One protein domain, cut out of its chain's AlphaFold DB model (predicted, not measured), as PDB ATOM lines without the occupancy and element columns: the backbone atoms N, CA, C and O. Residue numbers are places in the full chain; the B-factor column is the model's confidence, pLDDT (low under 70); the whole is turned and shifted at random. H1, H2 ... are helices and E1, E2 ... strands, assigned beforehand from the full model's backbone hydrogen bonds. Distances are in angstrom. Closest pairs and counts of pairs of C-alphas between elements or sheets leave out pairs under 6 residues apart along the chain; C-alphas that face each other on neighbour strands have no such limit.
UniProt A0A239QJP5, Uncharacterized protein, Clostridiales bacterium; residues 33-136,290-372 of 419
ATOM      1  N   VAL A  33      21.623 -44.076 -31.546       86.19
ATOM      2  CA  VAL A  33      20.684 -42.990 -31.276       86.19
ATOM      3  C   VAL A  33      20.291 -42.312 -32.578       86.19
ATOM      4  O   VAL A  33      21.013 -42.350 -33.574       86.19
ATOM      5  N   SER A  34      19.135 -41.666 -32.563       89.50
ATOM      6  CA  SER A  34      18.662 -40.818 -33.647       89.50
ATOM      7  C   SER A  34      18.904 -39.359 -33.275       89.50
ATOM      8  O   SER A  34      18.560 -38.951 -32.173       89.50
ATOM      9  N   VAL A  35      19.494 -38.556 -34.158       92.12
ATOM     10  CA  VAL A  35      19.786 -37.139 -33.888       92.12
ATOM     11  C   VAL A  35      19.215 -36.228 -34.963       92.12
ATOM     12  O   VAL A  35      19.040 -36.644 -36.110       92.12
ATOM     13  N   ALA A  36      18.910 -34.987 -34.589       91.94
ATOM     14  CA  ALA A  36      18.369 -33.987 -35.502       91.94
ATOM     15  C   ALA A  36      18.793 -32.563 -35.111       91.94
ATOM     16  O   ALA A  36      19.081 -32.269 -33.947       91.94
ATOM     17  N   ASN A  37      18.798 -31.665 -36.099       91.56
ATOM     18  CA  ASN A  37      18.864 -30.226 -35.863       91.56
ATOM     19  C   ASN A  37      17.463 -29.688 -35.530       91.56
ATOM     20  O   ASN A  37      16.483 -30.051 -36.183       91.56
ATOM     21  N   LEU A  38      17.358 -28.794 -34.547       92.19
ATOM     22  CA  LEU A  38      16.070 -28.293 -34.058       92.19
ATOM     23  C   LEU A  38      15.321 -27.497 -35.134       92.19
ATOM     24  O   LEU A  38      14.106 -27.624 -35.271       92.19
ATOM     25  N   LYS A  39      16.032 -26.720 -35.953       90.56
ATOM     26  CA  LYS A  39      15.418 -25.937 -37.030       90.56
ATOM     27  C   LYS A  39      14.820 -26.831 -38.115       90.56
ATOM     28  O   LYS A  39      13.752 -26.519 -38.637       90.56
ATOM     29  N   GLU A  40      15.502 -27.922 -38.456       88.25
ATOM     30  CA  GLU A  40      14.989 -28.924 -39.398       88.25
ATOM     31  C   GLU A  40      13.782 -29.654 -38.804       88.25
ATOM     32  O   GLU A  40      12.751 -29.766 -39.462       88.25
ATOM     33  N   ALA A  41      13.869 -30.052 -37.533       88.06
ATOM     34  CA  ALA A  41      12.775 -30.687 -36.804       88.06
ATOM     35  C   ALA A  41      11.510 -29.813 -36.775       88.06
ATOM     36  O   ALA A  41      10.409 -30.284 -37.044       88.06
ATOM     37  N   LEU A  42      11.675 -28.510 -36.541       89.69
ATOM     38  CA  LEU A  42      10.588 -27.535 -36.575       89.69
ATOM     39  C   LEU A  42      10.013 -27.309 -37.980       89.69
ATOM     40  O   LEU A  42       8.816 -27.066 -38.119       89.69
ATOM     41  N   ALA A  43      10.842 -27.367 -39.024       86.88
ATOM     42  CA  ALA A  43      10.387 -27.211 -40.406       86.88
ATOM     43  C   ALA A  43       9.549 -28.405 -40.896       86.88
ATOM     44  O   ALA A  43       8.766 -28.248 -41.829       86.88
ATOM     45  N   HIS A  44       9.700 -29.563 -40.250       83.69
ATOM     46  CA  HIS A  44       9.030 -30.816 -40.589       83.69
ATOM     47  C   HIS A  44       8.073 -31.297 -39.488       83.69
ATOM     48  O   HIS A  44       7.825 -32.486 -39.385       83.69
ATOM     49  N   MET A  45       7.508 -30.403 -38.666       77.25
ATOM     50  CA  MET A  45       6.552 -30.803 -37.612       77.25
ATOM     51  C   MET A  45       5.281 -31.481 -38.151       77.25
ATOM     52  O   MET A  45       4.663 -32.261 -37.431       77.25
ATOM     53  N   GLU A  46       4.892 -31.176 -39.393       67.75
ATOM     54  CA  GLU A  46       3.714 -31.742 -40.074       67.75
ATOM     55  C   GLU A  46       4.065 -32.918 -41.013       67.75
ATOM     56  O   GLU A  46       3.163 -33.546 -41.560       67.75
ATOM     57  N   ASP A  47       5.355 -33.235 -41.180       66.50
ATOM     58  CA  ASP A  47       5.872 -34.301 -42.050       66.50
ATOM     59  C   ASP A  47       6.683 -35.327 -41.232       66.50
ATOM     60  O   ASP A  47       7.037 -35.107 -40.076       66.50
ATOM     61  N   SER A  48       7.063 -36.460 -41.833       65.94
ATOM     62  CA  SER A  48       7.995 -37.391 -41.187       65.94
ATOM     63  C   SER A  48       9.403 -36.778 -41.102       65.94
ATOM     64  O   SER A  48      10.110 -36.705 -42.115       65.94
ATOM     65  N   LEU A  49       9.837 -36.365 -39.907       72.44
ATOM     66  CA  LEU A  49      11.213 -35.916 -39.668       72.44
ATOM     67  C   LEU A  49      12.212 -37.034 -40.007       72.44
ATOM     68  O   LEU A  49      12.121 -38.150 -39.490       72.44
ATOM     69  N   HIS A  50      13.204 -36.728 -40.846       76.06
ATOM     70  CA  HIS A  50      14.313 -37.643 -41.092       76.06
ATOM     71  C   HIS A  50      15.349 -37.526 -39.973       76.06
ATOM     72  O   HIS A  50      16.154 -36.598 -39.947       76.06
ATOM     73  N   TRP A  51      15.323 -38.480 -39.051       85.31
ATOM     74  CA  TRP A  51      16.338 -38.607 -38.015       85.31
ATOM     75  C   TRP A  51      17.617 -39.244 -38.566       85.31
ATOM     76  O   TRP A  51      17.564 -40.280 -39.233       85.31
ATOM     77  N   GLU A  52      18.778 -38.674 -38.241       89.62
ATOM     78  CA  GLU A  52      20.060 -39.309 -38.543       89.62
ATOM     79  C   GLU A  52      20.369 -40.371 -37.479       89.62
ATOM     80  O   GLU A  52      20.554 -40.043 -36.310       89.62
ATOM     81  N   SER A  53      20.474 -41.641 -37.876       89.31
ATOM     82  CA  SER A  53      20.942 -42.705 -36.979       89.31
ATOM     83  C   SER A  53      22.470 -42.699 -36.887       89.31
ATOM     84  O   SER A  53      23.169 -42.874 -37.890       89.31
ATOM     85  N   ILE A  54      22.995 -42.515 -35.677       89.56
ATOM     86  CA  ILE A  54      24.428 -42.554 -35.370       89.56
ATOM     87  C   ILE A  54      24.687 -43.439 -34.155       89.56
ATOM     88  O   ILE A  54      23.802 -43.662 -33.334       89.56
ATOM     89  N   THR A  55      25.910 -43.943 -34.032       88.75
ATOM     90  CA  THR A  55      26.319 -44.663 -32.830       88.75
ATOM     91  C   THR A  55      26.672 -43.692 -31.701       88.75
ATOM     92  O   THR A  55      27.025 -42.533 -31.950       88.75
ATOM     93  N   TYR A  56      26.585 -44.154 -30.458       86.81
ATOM     94  CA  TYR A  56      26.887 -43.376 -29.264       86.81
ATOM     95  C   TYR A  56      28.329 -42.846 -29.267       86.81
ATOM     96  O   TYR A  56      28.560 -41.673 -28.980       86.81
ATOM     97  N   SER A  57      29.303 -43.653 -29.687       87.44
ATOM     98  CA  SER A  57      30.697 -43.227 -29.841       87.44
ATOM     99  C   SER A  57      30.833 -42.063 -30.828       87.44
ATOM    100  O   SER A  57      31.491 -41.064 -30.538       87.44
ATOM    101  N   ARG A  58      30.127 -42.132 -31.961       90.62
ATOM    102  CA  ARG A  58      30.114 -41.069 -32.967       90.62
ATOM    103  C   ARG A  58      29.414 -39.805 -32.469       90.62
ATOM    104  O   ARG A  58      29.817 -38.705 -32.847       90.62
ATOM    105  N   LEU A  59      28.379 -39.942 -31.642       91.06
ATOM    106  CA  LEU A  59      27.754 -38.807 -30.966       91.06
ATOM    107  C   LEU A  59      28.758 -38.105 -30.044       91.06
ATOM    108  O   LEU A  59      28.875 -36.881 -30.096       91.06
ATOM    109  N   LEU A  60      29.511 -38.865 -29.246       90.56
ATOM    110  CA  LEU A  60      30.538 -38.303 -28.368       90.56
ATOM    111  C   LEU A  60      31.617 -37.556 -29.164       90.56
ATOM    112  O   LEU A  60      31.975 -36.441 -28.786       90.56
ATOM    113  N   ASP A  61      32.077 -38.108 -30.289       91.06
ATOM    114  CA  ASP A  61      33.044 -37.438 -31.172       91.06
ATOM    115  C   ASP A  61      32.501 -36.104 -31.725       91.06
ATOM    116  O   ASP A  61      33.234 -35.112 -31.828       91.06
ATOM    117  N   ARG A  62      31.205 -36.042 -32.064       91.50
ATOM    118  CA  ARG A  62      30.549 -34.805 -32.527       91.50
ATOM    119  C   ARG A  62      30.498 -33.743 -31.440       91.50
ATOM    120  O   ARG A  62      30.903 -32.611 -31.685       91.50
ATOM    121  N   ILE A  63      30.076 -34.119 -30.238       89.75
ATOM    122  CA  ILE A  63      30.034 -33.209 -29.089       89.75
ATOM    123  C   ILE A  63      31.445 -32.683 -28.778       89.75
ATOM    124  O   ILE A  63      31.650 -31.486 -28.610       89.75
ATOM    125  N   GLN A  64      32.463 -33.548 -28.792       89.06
ATOM    126  CA  GLN A  64      33.853 -33.140 -28.541       89.06
ATOM    127  C   GLN A  64      34.429 -32.209 -29.618       89.06
ATOM    128  O   GLN A  64      35.359 -31.451 -29.340       89.06
ATOM    129  N   SER A  65      33.899 -32.261 -30.840       91.06
ATOM    130  CA  SER A  65      34.323 -31.411 -31.958       91.06
ATOM    131  C   SER A  65      33.495 -30.129 -32.119       91.06
ATOM    132  O   SER A  65      33.761 -29.369 -33.053       91.06
ATOM    133  N   GLY A  66      32.546 -29.853 -31.215       88.50
ATOM    134  CA  GLY A  66      31.660 -28.682 -31.283       88.50
ATOM    135  C   GLY A  66      30.620 -28.779 -32.403       88.50
ATOM    136  O   GLY A  66      30.261 -27.774 -33.014       88.50
ATOM    137  N   GLN A  67      30.231 -30.005 -32.755       89.50
ATOM    138  CA  GLN A  67      29.207 -30.327 -33.749       89.50
ATOM    139  C   GLN A  67      28.036 -31.067 -33.090       89.50
ATOM    140  O   GLN A  67      27.468 -31.988 -33.687       89.50
ATOM    141  N   GLU A  68      27.718 -30.729 -31.838       90.00
ATOM    142  CA  GLU A  68      26.595 -31.326 -31.127       90.00
ATOM    143  C   GLU A  68      25.272 -31.151 -31.899       90.00
ATOM    144  O   GLU A  68      24.988 -30.073 -32.429       90.00
ATOM    145  N   PRO A  69      24.446 -32.209 -31.996       92.81
ATOM    146  CA  PRO A  69      23.078 -32.065 -32.474       92.81
ATOM    147  C   PRO A  69      22.234 -31.309 -31.442       92.81
ATOM    148  O   PRO A  69      22.541 -31.314 -30.250       92.81
ATOM    149  N   ASP A  70      21.125 -30.712 -31.876       93.81
ATOM    150  CA  ASP A  70      20.215 -30.041 -30.942       93.81
ATOM    151  C   ASP A  70      19.325 -31.044 -30.211       93.81
ATOM    152  O   ASP A  70      19.144 -30.956 -28.996       93.81
ATOM    153  N   LEU A  71      18.796 -32.016 -30.957       93.31
ATOM    154  CA  LEU A  71      17.866 -33.020 -30.466       93.31
ATOM    155  C   LEU A  71      18.445 -34.421 -30.612       93.31
ATOM    156  O   LEU A  71      19.108 -34.752 -31.601       93.31
ATOM    157  N   LEU A  72      18.100 -35.264 -29.649       91.38
ATOM    158  CA  LEU A  72      18.387 -36.687 -29.659       91.38
ATOM    159  C   LEU A  72      17.105 -37.446 -29.358       91.38
ATOM    160  O   LEU A  72      16.490 -37.240 -28.322       91.38
ATOM    161  N   ASN A  73      16.714 -38.340 -30.252       86.81
ATOM    162  CA  ASN A  73      15.706 -39.349 -30.008       86.81
ATOM    163  C   ASN A  73      16.417 -40.655 -29.655       86.81
ATOM    164  O   ASN A  73      17.112 -41.254 -30.481       86.81
ATOM    165  N   THR A  74      16.269 -41.076 -28.407       78.00
ATOM    166  CA  THR A  74      16.710 -42.398 -27.994       78.00
ATOM    167  C   THR A  74      15.536 -43.341 -28.139       78.00
ATOM    168  O   THR A  74      14.480 -43.121 -27.544       78.00
ATOM    169  N   GLN A  75      15.733 -44.408 -28.918       66.19
ATOM    170  CA  GLN A  75      14.762 -45.493 -28.969       66.19
ATOM    171  C   GLN A  75      14.818 -46.401 -27.737       66.19
ATOM    172  O   GLN A  75      14.265 -47.501 -27.722       66.19
ATOM    173  N   VAL A  76      15.592 -45.986 -26.737       57.91
ATOM    174  CA  VAL A  76      16.294 -46.939 -25.918       57.91
ATOM    175  C   VAL A  76      16.061 -46.749 -24.435       57.91
ATOM    176  O   VAL A  76      15.646 -45.716 -23.912       57.91
ATOM    177  N   VAL A  77      16.276 -47.872 -23.781       61.53
ATOM    178  CA  VAL A  77      15.917 -48.231 -22.427       61.53
ATOM    179  C   VAL A  77      16.659 -47.432 -21.372       61.53
ATOM    180  O   VAL A  77      17.698 -46.828 -21.623       61.53
ATOM    181  N   PHE A  78      16.132 -47.453 -20.147       66.06
ATOM    182  CA  PHE A  78      16.617 -46.636 -19.032       66.06
ATOM    183  C   PHE A  78      18.134 -46.654 -18.807       66.06
ATOM    184  O   PHE A  78      18.689 -45.616 -18.453       66.06
ATOM    185  N   GLY A  79      18.818 -47.780 -19.048       70.06
ATOM    186  CA  GLY A  79      20.279 -47.849 -18.931       70.06
ATOM    187  C   GLY A  79      21.010 -46.868 -19.854       70.06
ATOM    188  O   GLY A  79      21.974 -46.234 -19.439       70.06
ATOM    189  N   GLU A  80      20.515 -46.678 -21.074       76.62
ATOM    190  CA  GLU A  80      21.115 -45.775 -22.057       76.62
ATOM    191  C   GLU A  80      20.729 -44.325 -21.802       76.62
ATOM    192  O   GLU A  80      21.587 -43.448 -21.853       76.62
ATOM    193  N   LEU A  81      19.476 -44.061 -21.418       82.38
ATOM    194  CA  LEU A  81      19.078 -42.727 -20.966       82.38
ATOM    195  C   LEU A  81      19.920 -42.275 -19.761       82.38
ATOM    196  O   LEU A  81      20.342 -41.121 -19.708       82.38
ATOM    197  N   GLN A  82      20.192 -43.171 -18.807       82.56
ATOM    198  CA  GLN A  82      21.070 -42.872 -17.679       82.56
ATOM    199  C   GLN A  82      22.516 -42.643 -18.138       82.56
ATOM    200  O   GLN A  82      23.126 -41.669 -17.712       82.56
ATOM    201  N   ALA A  83      23.037 -43.457 -19.064       81.75
ATOM    202  CA  ALA A  83      24.371 -43.258 -19.630       81.75
ATOM    203  C   ALA A  83      24.515 -41.897 -20.337       81.75
ATOM    204  O   ALA A  83      25.525 -41.219 -20.157       81.75
ATOM    205  N   LEU A  84      23.492 -41.462 -21.083       88.19
ATOM    206  CA  LEU A  84      23.452 -40.148 -21.732       88.19
ATOM    207  C   LEU A  84      23.465 -39.000 -20.707       88.19
ATOM    208  O   LEU A  84      24.161 -38.004 -20.912       88.19
ATOM    209  N   LYS A  85      22.734 -39.139 -19.591       90.12
ATOM    210  CA  LYS A  85      22.754 -38.164 -18.483       90.12
ATOM    211  C   LYS A  85      24.118 -38.109 -17.806       90.12
ATOM    212  O   LYS A  85      24.671 -37.027 -17.638       90.12
ATOM    213  N   ASP A  86      24.666 -39.267 -17.447       87.81
ATOM    214  CA  ASP A  86      25.930 -39.378 -16.712       87.81
ATOM    215  C   ASP A  86      27.114 -38.860 -17.538       87.81
ATOM    216  O   ASP A  86      28.043 -38.259 -16.994       87.81
ATOM    217  N   ALA A  87      27.067 -39.046 -18.858       88.06
ATOM    218  CA  ALA A  87      28.056 -38.515 -19.788       88.06
ATOM    219  C   ALA A  87      27.886 -37.015 -20.093       88.06
ATOM    220  O   ALA A  87      28.732 -36.443 -20.778       88.06
ATOM    221  N   GLY A  88      26.815 -36.373 -19.608       90.31
ATOM    222  CA  GLY A  88      26.507 -34.972 -19.905       90.31
ATOM    223  C   GLY A  88      26.156 -34.721 -21.374       90.31
ATOM    224  O   GLY A  88      26.357 -33.619 -21.872       90.31
ATOM    225  N   VAL A  89      25.677 -35.750 -22.076       91.88
ATOM    226  CA  VAL A  89      25.315 -35.694 -23.499       91.88
ATOM    227  C   VAL A  89      23.961 -35.028 -23.711       91.88
ATOM    228  O   VAL A  89      23.742 -34.394 -24.740       91.88
ATOM    229  N   ILE A  90      23.051 -35.187 -22.749       93.38
ATOM    230  CA  ILE A  90      21.758 -34.508 -22.750       93.38
ATOM    231  C   ILE A  90      21.722 -33.430 -21.670       93.38
ATOM    232  O   ILE A  90      22.305 -33.584 -20.597       93.38
ATOM    233  N   THR A  91      21.004 -32.351 -21.954       93.69
ATOM    234  CA  THR A  91      20.864 -31.178 -21.092       93.69
ATOM    235  C   THR A  91      19.399 -31.025 -20.682       93.69
ATOM    236  O   THR A  91      18.515 -31.153 -21.531       93.69
ATOM    237  N   PRO A  92      19.101 -30.738 -19.401       96.19
ATOM    238  CA  PRO A  92      17.731 -30.508 -18.985       96.19
ATOM    239  C   PRO A  92      17.251 -29.133 -19.469       96.19
ATOM    240  O   PRO A  92      17.990 -28.149 -19.410       96.19
ATOM    241  N   PHE A  93      15.996 -29.044 -19.893       95.94
ATOM    242  CA  PHE A  93      15.373 -27.797 -20.330       95.94
ATOM    243  C   PHE A  93      14.234 -27.392 -19.395       95.94
ATOM    244  O   PHE A  93      13.651 -28.214 -18.687       95.94
ATOM    245  N   THR A  94      13.928 -26.097 -19.361       96.69
ATOM    246  CA  THR A  94      12.802 -25.592 -18.568       96.69
ATOM    247  C   THR A  94      11.513 -25.779 -19.373       96.69
ATOM    248  O   THR A  94      11.412 -25.158 -20.439       96.69
ATOM    249  N   PRO A  95      10.562 -26.614 -18.909       96.00
ATOM    250  CA  PRO A  95       9.291 -26.803 -19.595       96.00
ATOM    251  C   PRO A  95       8.440 -25.532 -19.509       96.00
ATOM    252  O   PRO A  95       8.527 -24.774 -18.536       96.00
ATOM    253  N   ASP A  96       7.603 -25.307 -20.513       95.88
ATOM    254  CA  ASP A  96       6.545 -24.304 -20.452       95.88
ATOM    255  C   ASP A  96       5.289 -24.821 -19.727       95.88
ATOM    256  O   ASP A  96       5.213 -25.966 -19.272       95.88
ATOM    257  N   GLU A  97       4.286 -23.950 -19.595       95.31
ATOM    258  CA  GLU A  97       3.021 -24.282 -18.936       95.31
ATOM    259  C   GLU A  97       2.278 -25.427 -19.643       95.31
ATOM    260  O   GLU A  97       1.626 -26.229 -18.978       95.31
ATOM    261  N   THR A  98       2.407 -25.559 -20.967       92.12
ATOM    262  CA  THR A  98       1.750 -26.624 -21.734       92.12
ATOM    263  C   THR A  98       2.302 -27.994 -21.359       92.12
ATOM    264  O   THR A  98       1.526 -28.897 -21.056       92.12
ATOM    265  N   LEU A  99       3.628 -28.148 -21.316       91.94
ATOM    266  CA  LEU A  99       4.286 -29.403 -20.926       91.94
ATOM    267  C   LEU A  99       4.025 -29.773 -19.462       91.94
ATOM    268  O   LEU A  99       3.853 -30.949 -19.137       91.94
ATOM    269  N   VAL A 100       3.991 -28.777 -18.571       94.56
ATOM    270  CA  VAL A 100       3.651 -28.998 -17.159       94.56
ATOM    271  C   VAL A 100       2.202 -29.466 -17.027       94.56
ATOM    272  O   VAL A 100       1.950 -30.474 -16.368       94.56
ATOM    273  N   ASN A 101       1.265 -28.796 -17.700       92.25
ATOM    274  CA  ASN A 101      -0.150 -29.165 -17.681       92.25
ATOM    275  C   ASN A 101      -0.405 -30.539 -18.318       92.25
ATOM    276  O   ASN A 101      -1.248 -31.282 -17.817       92.25
ATOM    277  N   ASP A 102       0.323 -30.899 -19.385       89.25
ATOM    278  CA  ASP A 102       0.273 -32.240 -19.983       89.25
ATOM    279  C   ASP A 102       0.597 -33.297 -18.922       89.25
ATOM    280  O   ASP A 102      -0.256 -34.130 -18.606       89.25
ATOM    281  N   LEU A 103       1.766 -33.184 -18.277       91.38
ATOM    282  CA  LEU A 103       2.189 -34.081 -17.200       91.38
ATOM    283  C   LEU A 103       1.174 -34.132 -16.049       91.38
ATOM    284  O   LEU A 103       0.864 -35.212 -15.555       91.38
ATOM    285  N   GLU A 104       0.651 -32.990 -15.603       91.81
ATOM    286  CA  GLU A 104      -0.315 -32.935 -14.498       91.81
ATOM    287  C   GLU A 104      -1.676 -33.550 -14.845       91.81
ATOM    288  O   GLU A 104      -2.397 -33.984 -13.941       91.81
ATOM    289  N   SER A 105      -2.012 -33.636 -16.134       88.62
ATOM    290  CA  SER A 105      -3.258 -34.233 -16.611       88.62
ATOM    291  C   SER A 105      -3.202 -35.758 -16.761       88.62
ATOM    292  O   SER A 105      -4.251 -36.390 -16.849       88.62
ATOM    293  N   MET A 106      -2.014 -36.370 -16.772       88.38
ATOM    294  CA  MET A 106      -1.845 -37.818 -16.977       88.38
ATOM    295  C   MET A 106      -2.344 -38.656 -15.785       88.38
ATOM    296  O   MET A 106      -2.434 -38.146 -14.664       88.38
ATOM    297  N   PRO A 107      -2.608 -39.968 -15.960       87.88
ATOM    298  CA  PRO A 107      -2.879 -40.872 -14.841       87.88
ATOM    299  C   PRO A 107      -1.760 -40.830 -13.778       87.88
ATOM    300  O   PRO A 107      -0.585 -40.782 -14.155       87.88
ATOM    301  N   PRO A 108      -2.067 -40.922 -12.465       91.06
ATOM    302  CA  PRO A 108      -1.070 -40.776 -11.394       91.06
ATOM    303  C   PRO A 108       0.174 -41.660 -11.545       91.06
ATOM    304  O   PRO A 108       1.289 -41.199 -11.306       91.06
ATOM    305  N   PHE A 109      -0.008 -42.905 -11.993       89.75
ATOM    306  CA  PHE A 109       1.089 -43.840 -12.253       89.75
ATOM    307  C   PHE A 109       2.074 -43.302 -13.307       89.75
ATOM    308  O   PHE A 109       3.289 -43.319 -13.106       89.75
ATOM    309  N   THR A 110       1.554 -42.765 -14.410       87.62
ATOM    310  CA  THR A 110       2.348 -42.179 -15.499       87.62
ATOM    311  C   THR A 110       3.021 -40.882 -15.063       87.62
ATOM    312  O   THR A 110       4.180 -40.649 -15.408       87.62
ATOM    313  N   GLN A 111       2.354 -40.071 -14.232       91.44
ATOM    314  CA  GLN A 111       2.990 -38.891 -13.639       91.44
ATOM    315  C   GLN A 111       4.219 -39.277 -12.816       91.44
ATOM    316  O   GLN A 111       5.271 -38.653 -12.944       91.44
ATOM    317  N   GLU A 112       4.095 -40.293 -11.959       92.38
ATOM    318  CA  GLU A 112       5.202 -40.771 -11.129       92.38
ATOM    319  C   GLU A 112       6.343 -41.329 -11.990       92.38
ATOM    320  O   GLU A 112       7.504 -40.995 -11.749       92.38
ATOM    321  N   LEU A 113       6.019 -42.103 -13.029       89.69
ATOM    322  CA  LEU A 113       6.985 -42.608 -14.002       89.69
ATOM    323  C   LEU A 113       7.792 -41.464 -14.642       89.69
ATOM    324  O   LEU A 113       9.021 -41.449 -14.558       89.69
ATOM    325  N   ILE A 114       7.118 -40.485 -15.251       90.69
ATOM    326  CA  ILE A 114       7.788 -39.373 -15.938       90.69
ATOM    327  C   ILE A 114       8.576 -38.527 -14.940       90.69
ATOM    328  O   ILE A 114       9.733 -38.208 -15.204       90.69
ATOM    329  N   ARG A 115       8.015 -38.224 -13.762       93.06
ATOM    330  CA  ARG A 115       8.736 -37.483 -12.714       93.06
ATOM    331  C   ARG A 115      10.021 -38.189 -12.297       93.06
ATOM    332  O   ARG A 115      11.053 -37.546 -12.168       93.06
ATOM    333  N   LYS A 116       9.968 -39.508 -12.117       90.31
ATOM    334  CA  LYS A 116      11.118 -40.314 -11.701       90.31
ATOM    335  C   LYS A 116      12.222 -40.359 -12.759       90.31
ATOM    336  O   LYS A 116      13.398 -40.346 -12.405       90.31
ATOM    337  N   TYR A 117      11.857 -40.455 -14.038       88.75
ATOM    338  CA  TYR A 117      12.811 -40.762 -15.107       88.75
ATOM    339  C   TYR A 117      13.178 -39.574 -15.996       88.75
ATOM    340  O   TYR A 117      14.276 -39.561 -16.553       88.75
ATOM    341  N   LEU A 118      12.314 -38.573 -16.129       91.62
ATOM    342  CA  LEU A 118      12.473 -37.468 -17.079       91.62
ATOM    343  C   LEU A 118      12.428 -36.088 -16.433       91.62
ATOM    344  O   LEU A 118      12.692 -35.119 -17.132       91.62
ATOM    345  N   VAL A 119      12.170 -35.976 -15.131       94.75
ATOM    346  CA  VAL A 119      12.154 -34.683 -14.433       94.75
ATOM    347  C   VAL A 119      13.295 -34.626 -13.419       94.75
ATOM    348  O   VAL A 119      13.596 -35.596 -12.727       94.75
ATOM    349  N   THR A 120      13.984 -33.495 -13.361       95.44
ATOM    350  CA  THR A 120      15.033 -33.212 -12.378       95.44
ATOM    351  C   THR A 120      14.433 -32.793 -11.031       95.44
ATOM    352  O   THR A 120      13.273 -32.394 -10.933       95.44
ATOM    353  N   GLU A 121      15.250 -32.770  -9.974       92.62
ATOM    354  CA  GLU A 121      14.821 -32.298  -8.646       92.62
ATOM    355  C   GLU A 121      14.330 -30.835  -8.635       92.62
ATOM    356  O   GLU A 121      13.520 -30.464  -7.788       92.62
ATOM    357  N   ASN A 122      14.798 -30.000  -9.571       95.06
ATOM    358  CA  ASN A 122      14.372 -28.603  -9.721       95.06
ATOM    359  C   ASN A 122      13.225 -28.405 -10.732       95.06
ATOM    360  O   ASN A 122      12.905 -27.261 -11.047       95.06
ATOM    361  N   GLY A 123      12.607 -29.482 -11.235       94.88
ATOM    362  CA  GLY A 123      11.439 -29.414 -12.121       94.88
ATOM    363  C   GLY A 123      11.746 -29.161 -13.603       94.88
ATOM    364  O   GLY A 123      10.829 -28.890 -14.371       94.88
ATOM    365  N   GLN A 124      13.010 -29.248 -14.018       97.00
ATOM    366  CA  GLN A 124      13.407 -29.231 -15.430       97.00
ATOM    367  C   GLN A 124      13.234 -30.618 -16.057       97.00
ATOM    368  O   GLN A 124      13.225 -31.631 -15.358       97.00
ATOM    369  N   PHE A 125      13.085 -30.678 -17.377       95.50
ATOM    370  CA  PHE A 125      12.831 -31.922 -18.097       95.50
ATOM    371  C   PHE A 125      14.102 -32.378 -18.816       95.50
ATOM    372  O   PHE A 125      14.745 -31.600 -19.513       95.50
ATOM    373  N   TRP A 126      14.463 -33.649 -18.664       93.19
ATOM    374  CA  TRP A 126      15.528 -34.307 -19.429       93.19
ATOM    375  C   TRP A 126      15.110 -34.621 -20.865       93.19
ATOM    376  O   TRP A 126      15.958 -34.748 -21.746       93.19
ATOM    377  N   GLY A 127      13.809 -34.763 -21.092       90.88
ATOM    378  CA  GLY A 127      13.242 -35.105 -22.382       90.88
ATOM    379  C   GLY A 127      11.731 -35.248 -22.309       90.88
ATOM    380  O   GLY A 127      11.137 -35.220 -21.229       90.88
ATOM    381  N   CYS A 128      11.125 -35.416 -23.474       89.25
ATOM    382  CA  CYS A 128       9.716 -35.702 -23.651       89.25
ATOM    383  C   CYS A 128       9.582 -37.112 -24.228       89.25
ATOM    384  O   CYS A 128      10.210 -37.451 -25.232       89.25
ATOM    385  N   ALA A 129       8.793 -37.950 -23.572       82.94
ATOM    386  CA  ALA A 129       8.511 -39.282 -24.070       82.94
ATOM    387  C   ALA A 129       7.567 -39.229 -25.265       82.94
ATOM    388  O   ALA A 129       6.566 -38.530 -25.214       82.94
ATOM    389  N   ASP A 130       7.826 -39.975 -26.320       73.31
ATOM    390  CA  ASP A 130       6.863 -40.079 -27.418       73.31
ATOM    391  C   ASP A 130       5.764 -41.090 -27.039       73.31
ATOM    392  O   ASP A 130       4.573 -40.800 -27.084       73.31
ATOM    393  N   TYR A 131       6.177 -42.260 -26.533       72.62
ATOM    394  CA  TYR A 131       5.302 -43.416 -26.352       72.62
ATOM    395  C   TYR A 131       5.734 -44.325 -25.184       72.62
ATOM    396  O   TYR A 131       6.918 -44.637 -25.055       72.62
ATOM    397  N   PHE A 132       4.754 -44.766 -24.377       75.88
ATOM    398  CA  PHE A 132       4.872 -45.854 -23.398       75.88
ATOM    399  C   PHE A 132       3.656 -46.776 -23.428       75.88
ATOM    400  O   PHE A 132       2.512 -46.326 -23.427       75.88
ATOM    401  N   ASP A 133       3.935 -48.062 -23.292       78.12
ATOM    402  CA  ASP A 133       3.025 -49.135 -22.946       78.12
ATOM    403  C   ASP A 133       3.238 -49.556 -21.497       78.12
ATOM    404  O   ASP A 133       4.342 -49.912 -21.083       78.12
ATOM    405  N   LEU A 134       2.157 -49.599 -20.727       82.75
ATOM    406  CA  LEU A 134       2.198 -50.166 -19.386       82.75
ATOM    407  C   LEU A 134       2.103 -51.693 -19.473       82.75
ATOM    408  O   LEU A 134       1.241 -52.229 -20.172       82.75
ATOM    409  N   LYS A 135       2.954 -52.393 -18.723       85.50
ATOM    410  CA  LYS A 135       3.017 -53.853 -18.659       85.50
ATOM    411  C   LYS A 135       3.083 -54.348 -17.219       85.50
ATOM    412  O   LYS A 135       3.887 -53.882 -16.407       85.50
ATOM    413  N   ALA A 136       2.258 -55.343 -16.932       89.38
ATOM    414  CA  ALA A 136       2.360 -56.192 -15.753       89.38
ATOM    415  C   ALA A 136       2.817 -57.595 -16.182       89.38
ATOM    416  O   ALA A 136       2.820 -57.904 -17.372       89.38
ATOM    417  N   ASN A 290       5.998 -52.215 -15.352       87.25
ATOM    418  CA  ASN A 290       6.950 -51.726 -16.331       87.25
ATOM    419  C   ASN A 290       6.268 -50.784 -17.318       87.25
ATOM    420  O   ASN A 290       5.174 -51.068 -17.792       87.25
ATOM    421  N   ALA A 291       6.933 -49.692 -17.653       82.38
ATOM    422  CA  ALA A 291       6.635 -48.897 -18.823       82.38
ATOM    423  C   ALA A 291       7.628 -49.289 -19.912       82.38
ATOM    424  O   ALA A 291       8.833 -49.053 -19.802       82.38
ATOM    425  N   TRP A 292       7.114 -49.929 -20.950       75.50
ATOM    426  CA  TRP A 292       7.854 -50.190 -22.165       75.50
ATOM    427  C   TRP A 292       7.685 -48.987 -23.087       75.50
ATOM    428  O   TRP A 292       6.572 -48.671 -23.470       75.50
ATOM    429  N   GLY A 293       8.765 -48.281 -23.406       68.44
ATOM    430  CA  GLY A 293       8.718 -47.150 -24.325       68.44
ATOM    431  C   GLY A 293       9.844 -47.206 -25.309       68.44
ATOM    432  O   GLY A 293      10.972 -47.524 -24.932       68.44
ATOM    433  N   ASP A 294       9.512 -46.841 -26.537       63.22
ATOM    434  CA  ASP A 294      10.413 -46.990 -27.666       63.22
ATOM    435  C   ASP A 294      11.034 -45.671 -28.099       63.22
ATOM    436  O   ASP A 294      11.795 -45.701 -29.055       63.22
ATOM    437  N   ARG A 295      10.690 -44.519 -27.490       77.44
ATOM    438  CA  ARG A 295      11.159 -43.190 -27.934       77.44
ATOM    439  C   ARG A 295      11.107 -42.118 -26.844       77.44
ATOM    440  O   ARG A 295      10.045 -41.818 -26.295       77.44
ATOM    441  N   VAL A 296      12.248 -41.479 -26.594       85.62
ATOM    442  CA  VAL A 296      12.367 -40.254 -25.786       85.62
ATOM    443  C   VAL A 296      13.140 -39.228 -26.581       85.62
ATOM    444  O   VAL A 296      14.270 -39.494 -26.990       85.62
ATOM    445  N   VAL A 297      12.560 -38.045 -26.753       90.19
ATOM    446  CA  VAL A 297      13.272 -36.916 -27.342       90.19
ATOM    447  C   VAL A 297      13.883 -36.070 -26.234       90.19
ATOM    448  O   VAL A 297      13.185 -35.517 -25.388       90.19
ATOM    449  N   CYS A 298      15.202 -35.962 -26.259       93.00
ATOM    450  CA  CYS A 298      16.033 -35.206 -25.338       93.00
ATOM    451  C   CYS A 298      16.693 -34.026 -26.063       93.00
ATOM    452  O   CYS A 298      16.834 -34.022 -27.289       93.00
ATOM    453  N   VAL A 299      17.144 -33.042 -25.287       94.44
ATOM    454  CA  VAL A 299      17.960 -31.927 -25.782       94.44
ATOM    455  C   VAL A 299      19.427 -32.275 -25.579       94.44
ATOM    456  O   VAL A 299      19.816 -32.646 -24.475       94.44
ATOM    457  N   CYS A 300      20.241 -32.151 -26.622       92.88
ATOM    458  CA  CYS A 300      21.692 -32.332 -26.538       92.88
ATOM    459  C   CYS A 300      22.410 -30.991 -26.412       92.88
ATOM    460  O   CYS A 300      23.185 -30.797 -25.479       92.88
ATOM    461  N   ASN A 301      22.110 -30.056 -27.314       91.88
ATOM    462  CA  ASN A 301      22.752 -28.751 -27.353       91.88
ATOM    463  C   ASN A 301      22.219 -27.825 -26.236       91.88
ATOM    464  O   ASN A 301      21.056 -27.417 -26.295       91.88
ATOM    465  N   PRO A 302      23.040 -27.441 -25.239       89.12
ATOM    466  CA  PRO A 302      22.619 -26.536 -24.170       89.12
ATOM    467  C   PRO A 302      22.355 -25.101 -24.655       89.12
ATOM    468  O   PRO A 302      21.724 -24.327 -23.937       89.12
ATOM    469  N   GLU A 303      22.837 -24.734 -25.847       91.00
ATOM    470  CA  GLU A 303      22.600 -23.426 -26.466       91.00
ATOM    471  C   GLU A 303      21.336 -23.392 -27.343       91.00
ATOM    472  O   GLU A 303      21.006 -22.339 -27.893       91.00
ATOM    473  N   ALA A 304      20.613 -24.513 -27.475       91.38
ATOM    474  CA  ALA A 304      19.356 -24.551 -28.213       91.38
ATOM    475  C   ALA A 304      18.327 -23.576 -27.611       91.38
ATOM    476  O   ALA A 304      18.170 -23.469 -26.389       91.38
ATOM    477  N   ASP A 305      17.595 -22.868 -28.476       94.00
ATOM    478  CA  ASP A 305      16.579 -21.914 -28.035       94.00
ATOM    479  C   ASP A 305      15.468 -22.643 -27.266       94.00
ATOM    480  O   ASP A 305      14.771 -23.515 -27.788       94.00
ATOM    481  N   THR A 306      15.299 -22.285 -25.993       93.38
ATOM    482  CA  THR A 306      14.360 -22.971 -25.099       93.38
ATOM    483  C   THR A 306      12.906 -22.830 -25.558       93.38
ATOM    484  O   THR A 306      12.113 -23.739 -25.328       93.38
ATOM    485  N   ALA A 307      12.524 -21.729 -26.212       95.06
ATOM    486  CA  ALA A 307      11.165 -21.570 -26.725       95.06
ATOM    487  C   ALA A 307      10.927 -22.472 -27.945       95.06
ATOM    488  O   ALA A 307       9.859 -23.069 -28.074       95.06
ATOM    489  N   GLU A 308      11.927 -22.625 -28.814       95.25
ATOM    490  CA  GLU A 308      11.875 -23.557 -29.942       95.25
ATOM    491  C   GLU A 308      11.862 -25.024 -29.498       95.25
ATOM    492  O   GLU A 308      11.091 -25.811 -30.051       95.25
ATOM    493  N   VAL A 309      12.643 -25.376 -28.470       95.19
ATOM    494  CA  VAL A 309      12.593 -26.701 -27.832       95.19
ATOM    495  C   VAL A 309      11.192 -26.975 -27.297       95.19
ATOM    496  O   VAL A 309      10.599 -27.986 -27.659       95.19
ATOM    497  N   ASN A 310      10.634 -26.071 -26.482       95.25
ATOM    498  CA  ASN A 310       9.288 -26.241 -25.928       95.25
ATOM    499  C   ASN A 310       8.240 -26.399 -27.038       95.25
ATOM    500  O   ASN A 310       7.442 -27.328 -26.985       95.25
ATOM    501  N   ARG A 311       8.311 -25.582 -28.098       93.94
ATOM    502  CA  ARG A 311       7.413 -25.699 -29.259       93.94
ATOM    503  C   ARG A 311       7.502 -27.069 -29.935       93.94
ATOM    504  O   ARG A 311       6.479 -27.614 -30.340       93.94
ATOM    505  N   TYR A 312       8.705 -27.627 -30.073       91.94
ATOM    506  CA  TYR A 312       8.873 -28.964 -30.639       91.94
ATOM    507  C   TYR A 312       8.305 -30.049 -29.711       91.94
ATOM    508  O   TYR A 312       7.580 -30.931 -30.164       91.94
ATOM    509  N   MET A 313       8.579 -29.966 -28.406       91.38
ATOM    510  CA  MET A 313       8.068 -30.931 -27.424       91.38
ATOM    511  C   MET A 313       6.539 -30.869 -27.289       91.38
ATOM    512  O   MET A 313       5.899 -31.906 -27.134       91.38
ATOM    513  N   GLU A 314       5.939 -29.683 -27.405       90.06
ATOM    514  CA  GLU A 314       4.486 -29.509 -27.492       90.06
ATOM    515  C   GLU A 314       3.917 -30.202 -28.737       90.06
ATOM    516  O   GLU A 314       2.874 -30.850 -28.664       90.06
ATOM    517  N   ASN A 315       4.602 -30.111 -29.881       86.06
ATOM    518  CA  ASN A 315       4.182 -30.820 -31.085       86.06
ATOM    519  C   ASN A 315       4.212 -32.343 -30.892       86.06
ATOM    520  O   ASN A 315       3.280 -33.007 -31.330       86.06
ATOM    521  N   LEU A 316       5.214 -32.886 -30.185       82.75
ATOM    522  CA  LEU A 316       5.229 -34.310 -29.827       82.75
ATOM    523  C   LEU A 316       3.993 -34.689 -29.004       82.75
ATOM    524  O   LEU A 316       3.333 -35.666 -29.335       82.75
ATOM    525  N   ILE A 317       3.626 -33.891 -27.992       81.38
ATOM    526  CA  ILE A 317       2.399 -34.120 -27.205       81.38
ATOM    527  C   ILE A 317       1.168 -34.142 -28.115       81.38
ATOM    528  O   ILE A 317       0.366 -35.065 -28.039       81.38
ATOM    529  N   ARG A 318       1.035 -33.158 -29.012       77.25
ATOM    530  CA  ARG A 318      -0.098 -33.087 -29.950       77.25
ATOM    531  C   ARG A 318      -0.139 -34.267 -30.919       77.25
ATOM    532  O   ARG A 318      -1.221 -34.686 -31.309       77.25
ATOM    533  N   GLN A 319       1.017 -34.795 -31.318       72.31
ATOM    534  CA  GLN A 319       1.100 -35.989 -32.157       72.31
ATOM    535  C   GLN A 319       0.687 -37.256 -31.395       72.31
ATOM    536  O   GLN A 319       0.063 -38.120 -32.005       72.31
ATOM    537  N   ARG A 320       0.910 -37.339 -30.069       69.19
ATOM    538  CA  ARG A 320       0.343 -38.430 -29.245       69.19
ATOM    539  C   ARG A 320      -1.187 -38.472 -29.315       69.19
ATOM    540  O   ARG A 320      -1.765 -39.553 -29.225       69.19
ATOM    541  N   ASP A 321      -1.821 -37.310 -29.480       58.25
ATOM    542  CA  ASP A 321      -3.272 -37.163 -29.619       58.25
ATOM    543  C   ASP A 321      -3.778 -37.469 -31.050       58.25
ATOM    544  O   ASP A 321      -4.992 -37.479 -31.271       58.25
ATOM    545  N   TRP A 322      -2.892 -37.715 -32.033       52.47
ATOM    546  CA  TRP A 322      -3.280 -37.955 -33.429       52.47
ATOM    547  C   TRP A 322      -3.389 -39.463 -33.752       52.47
ATOM    548  O   TRP A 322      -2.399 -40.194 -33.700       52.47
ATOM    549  N   PRO A 323      -4.571 -39.961 -34.150       49.94
ATOM    550  CA  PRO A 323      -4.843 -41.396 -34.305       49.94
ATOM    551  C   PRO A 323      -4.292 -42.048 -35.587       49.94
ATOM    552  O   PRO A 323      -4.416 -43.258 -35.756       49.94
ATOM    553  N   GLU A 324      -3.703 -41.290 -36.518       46.78
ATOM    554  CA  GLU A 324      -3.426 -41.785 -37.881       46.78
ATOM    555  C   GLU A 324      -2.282 -42.812 -37.972       46.78
ATOM    556  O   GLU A 324      -2.292 -43.640 -38.885       46.78
ATOM    557  N   GLU A 325      -1.349 -42.832 -37.014       43.69
ATOM    558  CA  GLU A 325      -0.232 -43.798 -36.985       43.69
ATOM    559  C   GLU A 325      -0.298 -44.798 -35.820       43.69
ATOM    560  O   GLU A 325       0.532 -45.706 -35.714       43.69
ATOM    561  N   HIS A 326      -1.288 -44.669 -34.939       47.84
ATOM    562  CA  HIS A 326      -1.338 -45.419 -33.692       47.84
ATOM    563  C   HIS A 326      -2.565 -46.313 -33.665       47.84
ATOM    564  O   HIS A 326      -3.694 -45.877 -33.841       47.84
ATOM    565  N   THR A 327      -2.339 -47.613 -33.495       45.09
ATOM    566  CA  THR A 327      -3.399 -48.620 -33.648       45.09
ATOM    567  C   THR A 327      -4.403 -48.636 -32.498       45.09
ATOM    568  O   THR A 327      -5.385 -49.362 -32.616       45.09
ATOM    569  N   VAL A 328      -4.187 -47.852 -31.429       50.28
ATOM    570  CA  VAL A 328      -4.966 -47.815 -30.180       50.28
ATOM    571  C   VAL A 328      -4.744 -46.467 -29.443       50.28
ATOM    572  O   VAL A 328      -3.618 -45.971 -29.526       50.28
ATOM    573  N   PRO A 329      -5.708 -45.872 -28.685       53.41
ATOM    574  CA  PRO A 329      -5.439 -44.644 -27.950       53.41
ATOM    575  C   PRO A 329      -4.481 -44.949 -26.802       53.41
ATOM    576  O   PRO A 329      -4.609 -45.970 -26.116       53.41
ATOM    577  N   TYR A 330      -3.518 -44.061 -26.564       68.12
ATOM    578  CA  TYR A 330      -2.520 -44.275 -25.524       68.12
ATOM    579  C   TYR A 330      -3.101 -44.029 -24.139       68.12
ATOM    580  O   TYR A 330      -2.947 -42.969 -23.526       68.12
ATOM    581  N   CYS A 331      -3.741 -45.076 -23.630       68.44
ATOM    582  CA  CYS A 331      -4.377 -45.118 -22.324       68.44
ATOM    583  C   CYS A 331      -3.371 -44.867 -21.184       68.44
ATOM    584  O   CYS A 331      -3.764 -44.526 -20.075       68.44
ATOM    585  N   ALA A 332      -2.067 -45.008 -21.454       73.38
ATOM    586  CA  ALA A 332      -0.998 -44.655 -20.528       73.38
ATOM    587  C   ALA A 332      -0.892 -43.137 -20.282       73.38
ATOM    588  O   ALA A 332      -0.609 -42.736 -19.157       73.38
ATOM    589  N   TYR A 333      -1.123 -42.292 -21.291       75.44
ATOM    590  CA  TYR A 333      -0.987 -40.831 -21.175       75.44
ATOM    591  C   TYR A 333      -2.323 -40.125 -20.979       75.44
ATOM    592  O   TYR A 333      -2.397 -39.108 -20.291       75.44
ATOM    593  N   THR A 334      -3.392 -40.664 -21.557       75.88
ATOM    594  CA  THR A 334      -4.706 -40.027 -21.482       75.88
ATOM    595  C   THR A 334      -5.375 -40.374 -20.157       75.88
ATOM    596  O   THR A 334      -5.534 -41.546 -19.821       75.88
ATOM    597  N   HIS A 335      -5.787 -39.359 -19.392       78.38
ATOM    598  CA  HIS A 335      -6.572 -39.595 -18.180       78.38
ATOM    599  C   HIS A 335      -7.845 -40.391 -18.515       78.38
ATOM    600  O   HIS A 335      -8.535 -40.007 -19.463       78.38
ATOM    601  N   PRO A 336      -8.230 -41.419 -17.735       78.44
ATOM    602  CA  PRO A 336      -9.389 -42.250 -18.061       78.44
ATOM    603  C   PRO A 336     -10.699 -41.470 -18.227       78.44
ATOM    604  O   PRO A 336     -11.527 -41.828 -19.053       78.44
ATOM    605  N   GLU A 337     -10.865 -40.355 -17.508       82.62
ATOM    606  CA  GLU A 337     -12.043 -39.474 -17.627       82.62
ATOM    607  C   GLU A 337     -12.197 -38.811 -19.007       82.62
ATOM    608  O   GLU A 337     -13.272 -38.314 -19.335       82.62
ATOM    609  N   ARG A 338     -11.126 -38.777 -19.809       82.19
ATOM    610  CA  ARG A 338     -11.123 -38.246 -21.179       82.19
ATOM    611  C   ARG A 338     -11.301 -39.344 -22.230       82.19
ATOM    612  O   ARG A 338     -11.227 -39.044 -23.416       82.19
ATOM    613  N   MET A 339     -11.498 -40.595 -21.812       83.81
ATOM    614  CA  MET A 339     -11.588 -41.748 -22.699       83.81
ATOM    615  C   MET A 339     -12.965 -42.398 -22.614       83.81
ATOM    616  O   MET A 339     -13.452 -42.700 -21.525       83.81
ATOM    617  N   ASP A 340     -13.548 -42.679 -23.777       88.44
ATOM    618  CA  ASP A 340     -14.761 -43.480 -23.909       88.44
ATOM    619  C   ASP A 340     -14.425 -44.801 -24.607       88.44
ATOM    620  O   ASP A 340     -13.930 -44.827 -25.738       88.44
ATOM    621  N   ALA A 341     -14.674 -45.920 -23.925       88.31
ATOM    622  CA  ALA A 341     -14.335 -47.238 -24.455       88.31
ATOM    623  C   ALA A 341     -15.060 -47.566 -25.773       88.31
ATOM    624  O   ALA A 341     -14.496 -48.277 -26.606       88.31
ATOM    625  N   ASP A 342     -16.287 -47.082 -25.991       89.44
ATOM    626  CA  ASP A 342     -17.035 -47.348 -27.221       89.44
ATOM    627  C   ASP A 342     -16.479 -46.541 -28.398       89.44
ATOM    628  O   ASP A 342     -16.427 -47.056 -29.517       89.44
ATOM    629  N   GLU A 343     -16.063 -45.295 -28.171       88.19
ATOM    630  CA  GLU A 343     -15.352 -44.480 -29.163       88.19
ATOM    631  C   GLU A 343     -14.009 -45.117 -29.524       88.19
ATOM    632  O   GLU A 343     -13.778 -45.404 -30.702       88.19
ATOM    633  N   CYS A 344     -13.207 -45.488 -28.520       84.19
ATOM    634  CA  CYS A 344     -11.939 -46.185 -28.731       84.19
ATOM    635  C   CYS A 344     -12.152 -47.492 -29.517       84.19
ATOM    636  O   CYS A 344     -11.475 -47.778 -30.501       84.19
ATOM    637  N   ASN A 345     -13.148 -48.301 -29.149       85.88
ATOM    638  CA  ASN A 345     -13.428 -49.543 -29.866       85.88
ATOM    639  C   ASN A 345     -13.886 -49.311 -31.318       85.88
ATOM    640  O   ASN A 345     -13.537 -50.108 -32.188       85.88
ATOM    641  N   LYS A 346     -14.658 -48.255 -31.608       87.00
ATOM    642  CA  LYS A 346     -15.080 -47.930 -32.986       87.00
ATOM    643  C   LYS A 346     -13.909 -47.489 -33.851       87.00
ATOM    644  O   LYS A 346     -13.874 -47.846 -35.026       87.00
ATOM    645  N   GLU A 347     -13.001 -46.711 -33.281       83.00
ATOM    646  CA  GLU A 347     -11.849 -46.158 -33.982       83.00
ATOM    647  C   GLU A 347     -10.779 -47.223 -34.235       83.00
ATOM    648  O   GLU A 347     -10.387 -47.465 -35.377       83.00
ATOM    649  N   TYR A 348     -10.393 -47.943 -33.185       78.19
ATOM    650  CA  TYR A 348      -9.220 -48.813 -33.196       78.19
ATOM    651  C   TYR A 348      -9.559 -50.288 -33.439       78.19
ATOM    652  O   TYR A 348      -8.774 -51.043 -34.017       78.19
ATOM    653  N   PHE A 349     -10.782 -50.706 -33.099       80.81
ATOM    654  CA  PHE A 349     -11.256 -52.081 -33.282       80.81
ATOM    655  C   PHE A 349     -12.569 -52.187 -34.080       80.81
ATOM    656  O   PHE A 349     -13.439 -52.986 -33.715       80.81
ATOM    657  N   PRO A 350     -12.723 -51.505 -35.238       84.31
ATOM    658  CA  PRO A 350     -13.996 -51.432 -35.970       84.31
ATOM    659  C   PRO A 350     -14.518 -52.796 -36.449       84.31
ATOM    660  O   PRO A 350     -15.689 -52.947 -36.800       84.31
ATOM    661  N   LYS A 351     -13.643 -53.809 -36.508       85.38
ATOM    662  CA  LYS A 351     -13.968 -55.175 -36.946       85.38
ATOM    663  C   LYS A 351     -14.347 -56.110 -35.792       85.38
ATOM    664  O   LYS A 351     -14.780 -57.233 -36.049       85.38
ATOM    665  N   VAL A 352     -14.200 -55.673 -34.541       82.31
ATOM    666  CA  VAL A 352     -14.484 -56.467 -33.341       82.31
ATOM    667  C   VAL A 352     -15.854 -56.054 -32.824       82.31
ATOM    668  O   VAL A 352     -16.009 -54.999 -32.221       82.31
ATOM    669  N   LYS A 353     -16.872 -56.881 -33.091       82.50
ATOM    670  CA  LYS A 353     -18.292 -56.543 -32.876       82.50
ATOM    671  C   LYS A 353     -18.609 -56.001 -31.475       82.50
ATOM    672  O   LYS A 353     -19.524 -55.198 -31.343       82.50
ATOM    673  N   ASP A 354     -17.914 -56.479 -30.451       83.06
ATOM    674  CA  ASP A 354     -18.105 -56.082 -29.057       83.06
ATOM    675  C   ASP A 354     -16.908 -55.315 -28.471       83.06
ATOM    676  O   ASP A 354     -16.920 -55.045 -27.275       83.06
ATOM    677  N   GLY A 355     -15.895 -54.977 -29.277       86.12
ATOM    678  CA  GLY A 355     -14.702 -54.245 -28.837       86.12
ATOM    679  C   GLY A 355     -13.803 -55.011 -27.860       86.12
ATOM    680  O   GLY A 355     -14.246 -55.937 -27.186       86.12
ATOM    681  N   TYR A 356     -12.522 -54.660 -27.773       82.00
ATOM    682  CA  TYR A 356     -11.608 -55.221 -26.764       82.00
ATOM    683  C   TYR A 356     -11.638 -54.426 -25.456       82.00
ATOM    684  O   TYR A 356     -11.576 -55.023 -24.381       82.00
ATOM    685  N   MET A 357     -11.803 -53.106 -25.558       86.94
ATOM    686  CA  MET A 357     -11.764 -52.191 -24.423       86.94
ATOM    687  C   MET A 357     -13.056 -52.187 -23.628       86.94
ATOM    688  O   MET A 357     -14.150 -52.270 -24.189       86.94
ATOM    689  N   THR A 358     -12.925 -52.040 -22.313       89.94
ATOM    690  CA  THR A 358     -14.043 -51.745 -21.417       89.94
ATOM    691  C   THR A 358     -13.743 -50.490 -20.616       89.94
ATOM    692  O   THR A 358     -12.589 -50.232 -20.275       89.94
ATOM    693  N   GLN A 359     -14.783 -49.728 -20.268       91.50
ATOM    694  CA  GLN A 359     -14.602 -48.531 -19.443       91.50
ATOM    695  C   GLN A 359     -13.974 -48.881 -18.088       91.50
ATOM    696  O   GLN A 359     -13.083 -48.191 -17.618       91.50
ATOM    697  N   GLN A 360     -14.346 -50.031 -17.511       92.25
ATOM    698  CA  GLN A 360     -13.747 -50.526 -16.272       92.25
ATOM    699  C   GLN A 360     -12.225 -50.724 -16.385       92.25
ATOM    700  O   GLN A 360     -11.502 -50.473 -15.420       92.25
ATOM    701  N   TRP A 361     -11.734 -51.179 -17.541       89.81
ATOM    702  CA  TRP A 361     -10.301 -51.319 -17.789       89.81
ATOM    703  C   TRP A 361      -9.616 -49.953 -17.881       89.81
ATOM    704  O   TRP A 361      -8.629 -49.739 -17.177       89.81
ATOM    705  N   LEU A 362     -10.185 -49.011 -18.642       88.25
ATOM    706  CA  LEU A 362      -9.674 -47.637 -18.748       88.25
ATOM    707  C   LEU A 362      -9.619 -46.955 -17.375       88.25
ATOM    708  O   LEU A 362      -8.559 -46.511 -16.939       88.25
ATOM    709  N   ASP A 363     -10.727 -46.965 -16.634       90.06
ATOM    710  CA  ASP A 363     -10.843 -46.332 -15.317       90.06
ATOM    711  C   ASP A 363      -9.847 -46.904 -14.298       90.06
ATOM    712  O   ASP A 363      -9.421 -46.211 -13.371       90.06
ATOM    713  N   SER A 364      -9.484 -48.184 -14.432       91.19
ATOM    714  CA  SER A 364      -8.532 -48.838 -13.527       91.19
ATOM    715  C   SER A 364      -7.083 -48.371 -13.720       91.19
ATOM    716  O   SER A 364      -6.301 -48.465 -12.775       91.19
ATOM    717  N   ILE A 365      -6.728 -47.779 -14.871       87.62
ATOM    718  CA  ILE A 365      -5.385 -47.214 -15.109       87.62
ATOM    719  C   ILE A 365      -5.080 -46.101 -14.103       87.62
ATOM    720  O   ILE A 365      -3.986 -46.037 -13.543       87.62
ATOM    721  N   GLY A 366      -6.080 -45.271 -13.792       87.31
ATOM    722  CA  GLY A 366      -5.957 -44.207 -12.794       87.31
ATOM    723  C   GLY A 366      -5.704 -44.711 -11.367       87.31
ATOM    724  O   GLY A 366      -5.418 -43.909 -10.481       87.31
ATOM    725  N   ARG A 367      -5.811 -46.026 -11.127       89.75
ATOM    726  CA  ARG A 367      -5.679 -46.652  -9.805       89.75
ATOM    727  C   ARG A 367      -4.613 -47.746  -9.735       89.75
ATOM    728  O   ARG A 367      -4.571 -48.438  -8.719       89.75
ATOM    729  N   ILE A 368      -3.760 -47.896 -10.753       91.06
ATOM    730  CA  ILE A 368      -2.679 -48.896 -10.766       91.06
ATOM    731  C   ILE A 368      -1.895 -48.852  -9.446       91.06
ATOM    732  O   ILE A 368      -1.357 -47.819  -9.054       91.06
ATOM    733  N   GLN A 369      -1.838 -49.996  -8.759       85.00
ATOM    734  CA  GLN A 369      -1.136 -50.170  -7.486       85.00
ATOM    735  C   GLN A 369       0.226 -50.833  -7.729       85.00
ATOM    736  O   GLN A 369       0.390 -52.037  -7.535       85.00
ATOM    737  N   GLY A 370       1.207 -50.067  -8.199       91.62
ATOM    738  CA  GLY A 370       2.535 -50.585  -8.522       91.62
ATOM    739  C   GLY A 370       3.600 -49.505  -8.454       91.62
ATOM    740  O   GLY A 370       3.294 -48.319  -8.494       91.62
ATOM    741  N   VAL A 371       4.856 -49.922  -8.347       94.50
ATOM    742  CA  VAL A 371       6.002 -49.022  -8.446       94.50
ATOM    743  C   VAL A 371       6.376 -48.905  -9.922       94.50
ATOM    744  O   VAL A 371       6.711 -49.930 -10.531       94.50
ATOM    745  N   PRO A 372       6.357 -47.695 -10.505       91.06
ATOM    746  CA  PRO A 372       6.732 -47.510 -11.893       91.06
ATOM    747  C   PRO A 372       8.218 -47.791 -12.089       91.06
ATOM    748  O   PRO A 372       9.103 -47.223 -11.424       91.06
TER     749      PRO A 372
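Overview. This is residues 33 to 136 and 290 to 372 of the 419 residues of an uncharacterized protein of Clostridiales bacterium (UniProt A0A239QJP5). A strongly twisted sheet of five strands lies between helices in three layers, helices on both faces of a sheet: H6 covers one face, H3 and H5 the other. H2 lies toward one end of the long axis, and H7 and H8, off the sheet, toward the other. The printed part has 187 residues with eight named helices and five named strands, in the order E1 H1 E2 H2 E3 H3 H4 H5 E4 E5 H6 H7 H8; the class is mixed. The sheet's order is E2 E1 E3 E5 E4, all antiparallel. The whole is compact, with a radius of gyration of the C-alphas of 17.5 A, and elongated in outline, spanning 58 by 34 by 30 A.

Arrangement. E1, residues 33 to 36, is an inner strand between E2, residues 52 to 55, and E3, residues 71 to 74; N 35 and O 52, 2.8 A, and N 34 and O 73, 2.9 A, are within hydrogen-bond range. H1, residues 38 to 43, and H2, residues 56 to 64, only graze the sheet. E2, H2 and E3 form a split strand-helix-strand unit, its two strands running the same way with E1 between them; its crossover is right-handed. H3, residues 78 to 86, runs along E5, residues 290 to 299, at 11 degrees on the local plane. H4, residues 97 to 105, only just touches H5, residues 108 to 118, with 3 pairs of C-alphas within 8 A, Leu 103 and Gln 111 closest at 6.0 A. H5 has a height over the sheet of 8.6 A. E5 pairs with E3, N 72 to O 298 at 3.0 A, and with E4, residues 127 to 135, N 128 to O 297 at 2.8 A. H6, residues 306 to 320, lies over E5 and E4, on the opposite face from H3. H6 touches H4, the C-alphas of Leu 99 and Glu 314 closest at 6.6 A, and, with residues 308 to 312 alone, H1, those of Leu 42 and Tyr 312 closest at 6.3 A. H7, residues 341 to 348, and H8, residues 359 to 365, are close but not clearly touching, the C-alphas of Ala 341 and Gln 359 closest at 5.2 A. Every O i to N i+4 pair is within hydrogen-bond range in H1 to H7, and 2 of 3 in H8.

Along the chain. E1 begins at C-alpha 33 (20.684, -42.990, -31.276). From first to last C-alpha, E4 measures 21.7 A, E5 24.5 A, H5 15.1 A and H6 21.3 A. E4 bends by 69 degrees at residue 130, E5 by 71 degrees at 294. H8 ends at C-alpha 365 (-5.385, -47.214, -15.109).

Size, cuts and confidence. The C-alphas farthest apart, of Ser 65 and Lys 353, are 58.3 A apart. Residues 137 to 289 are not printed; C-alphas 136 and 290 are 6.4 A apart across the cut. H6 to H7 is a long link of 20 residues. Mean pLDDT of the printed part is 84.7; residues 46 to 48, 75 to 78, 293 to 294 and 320 to 331 are under 70.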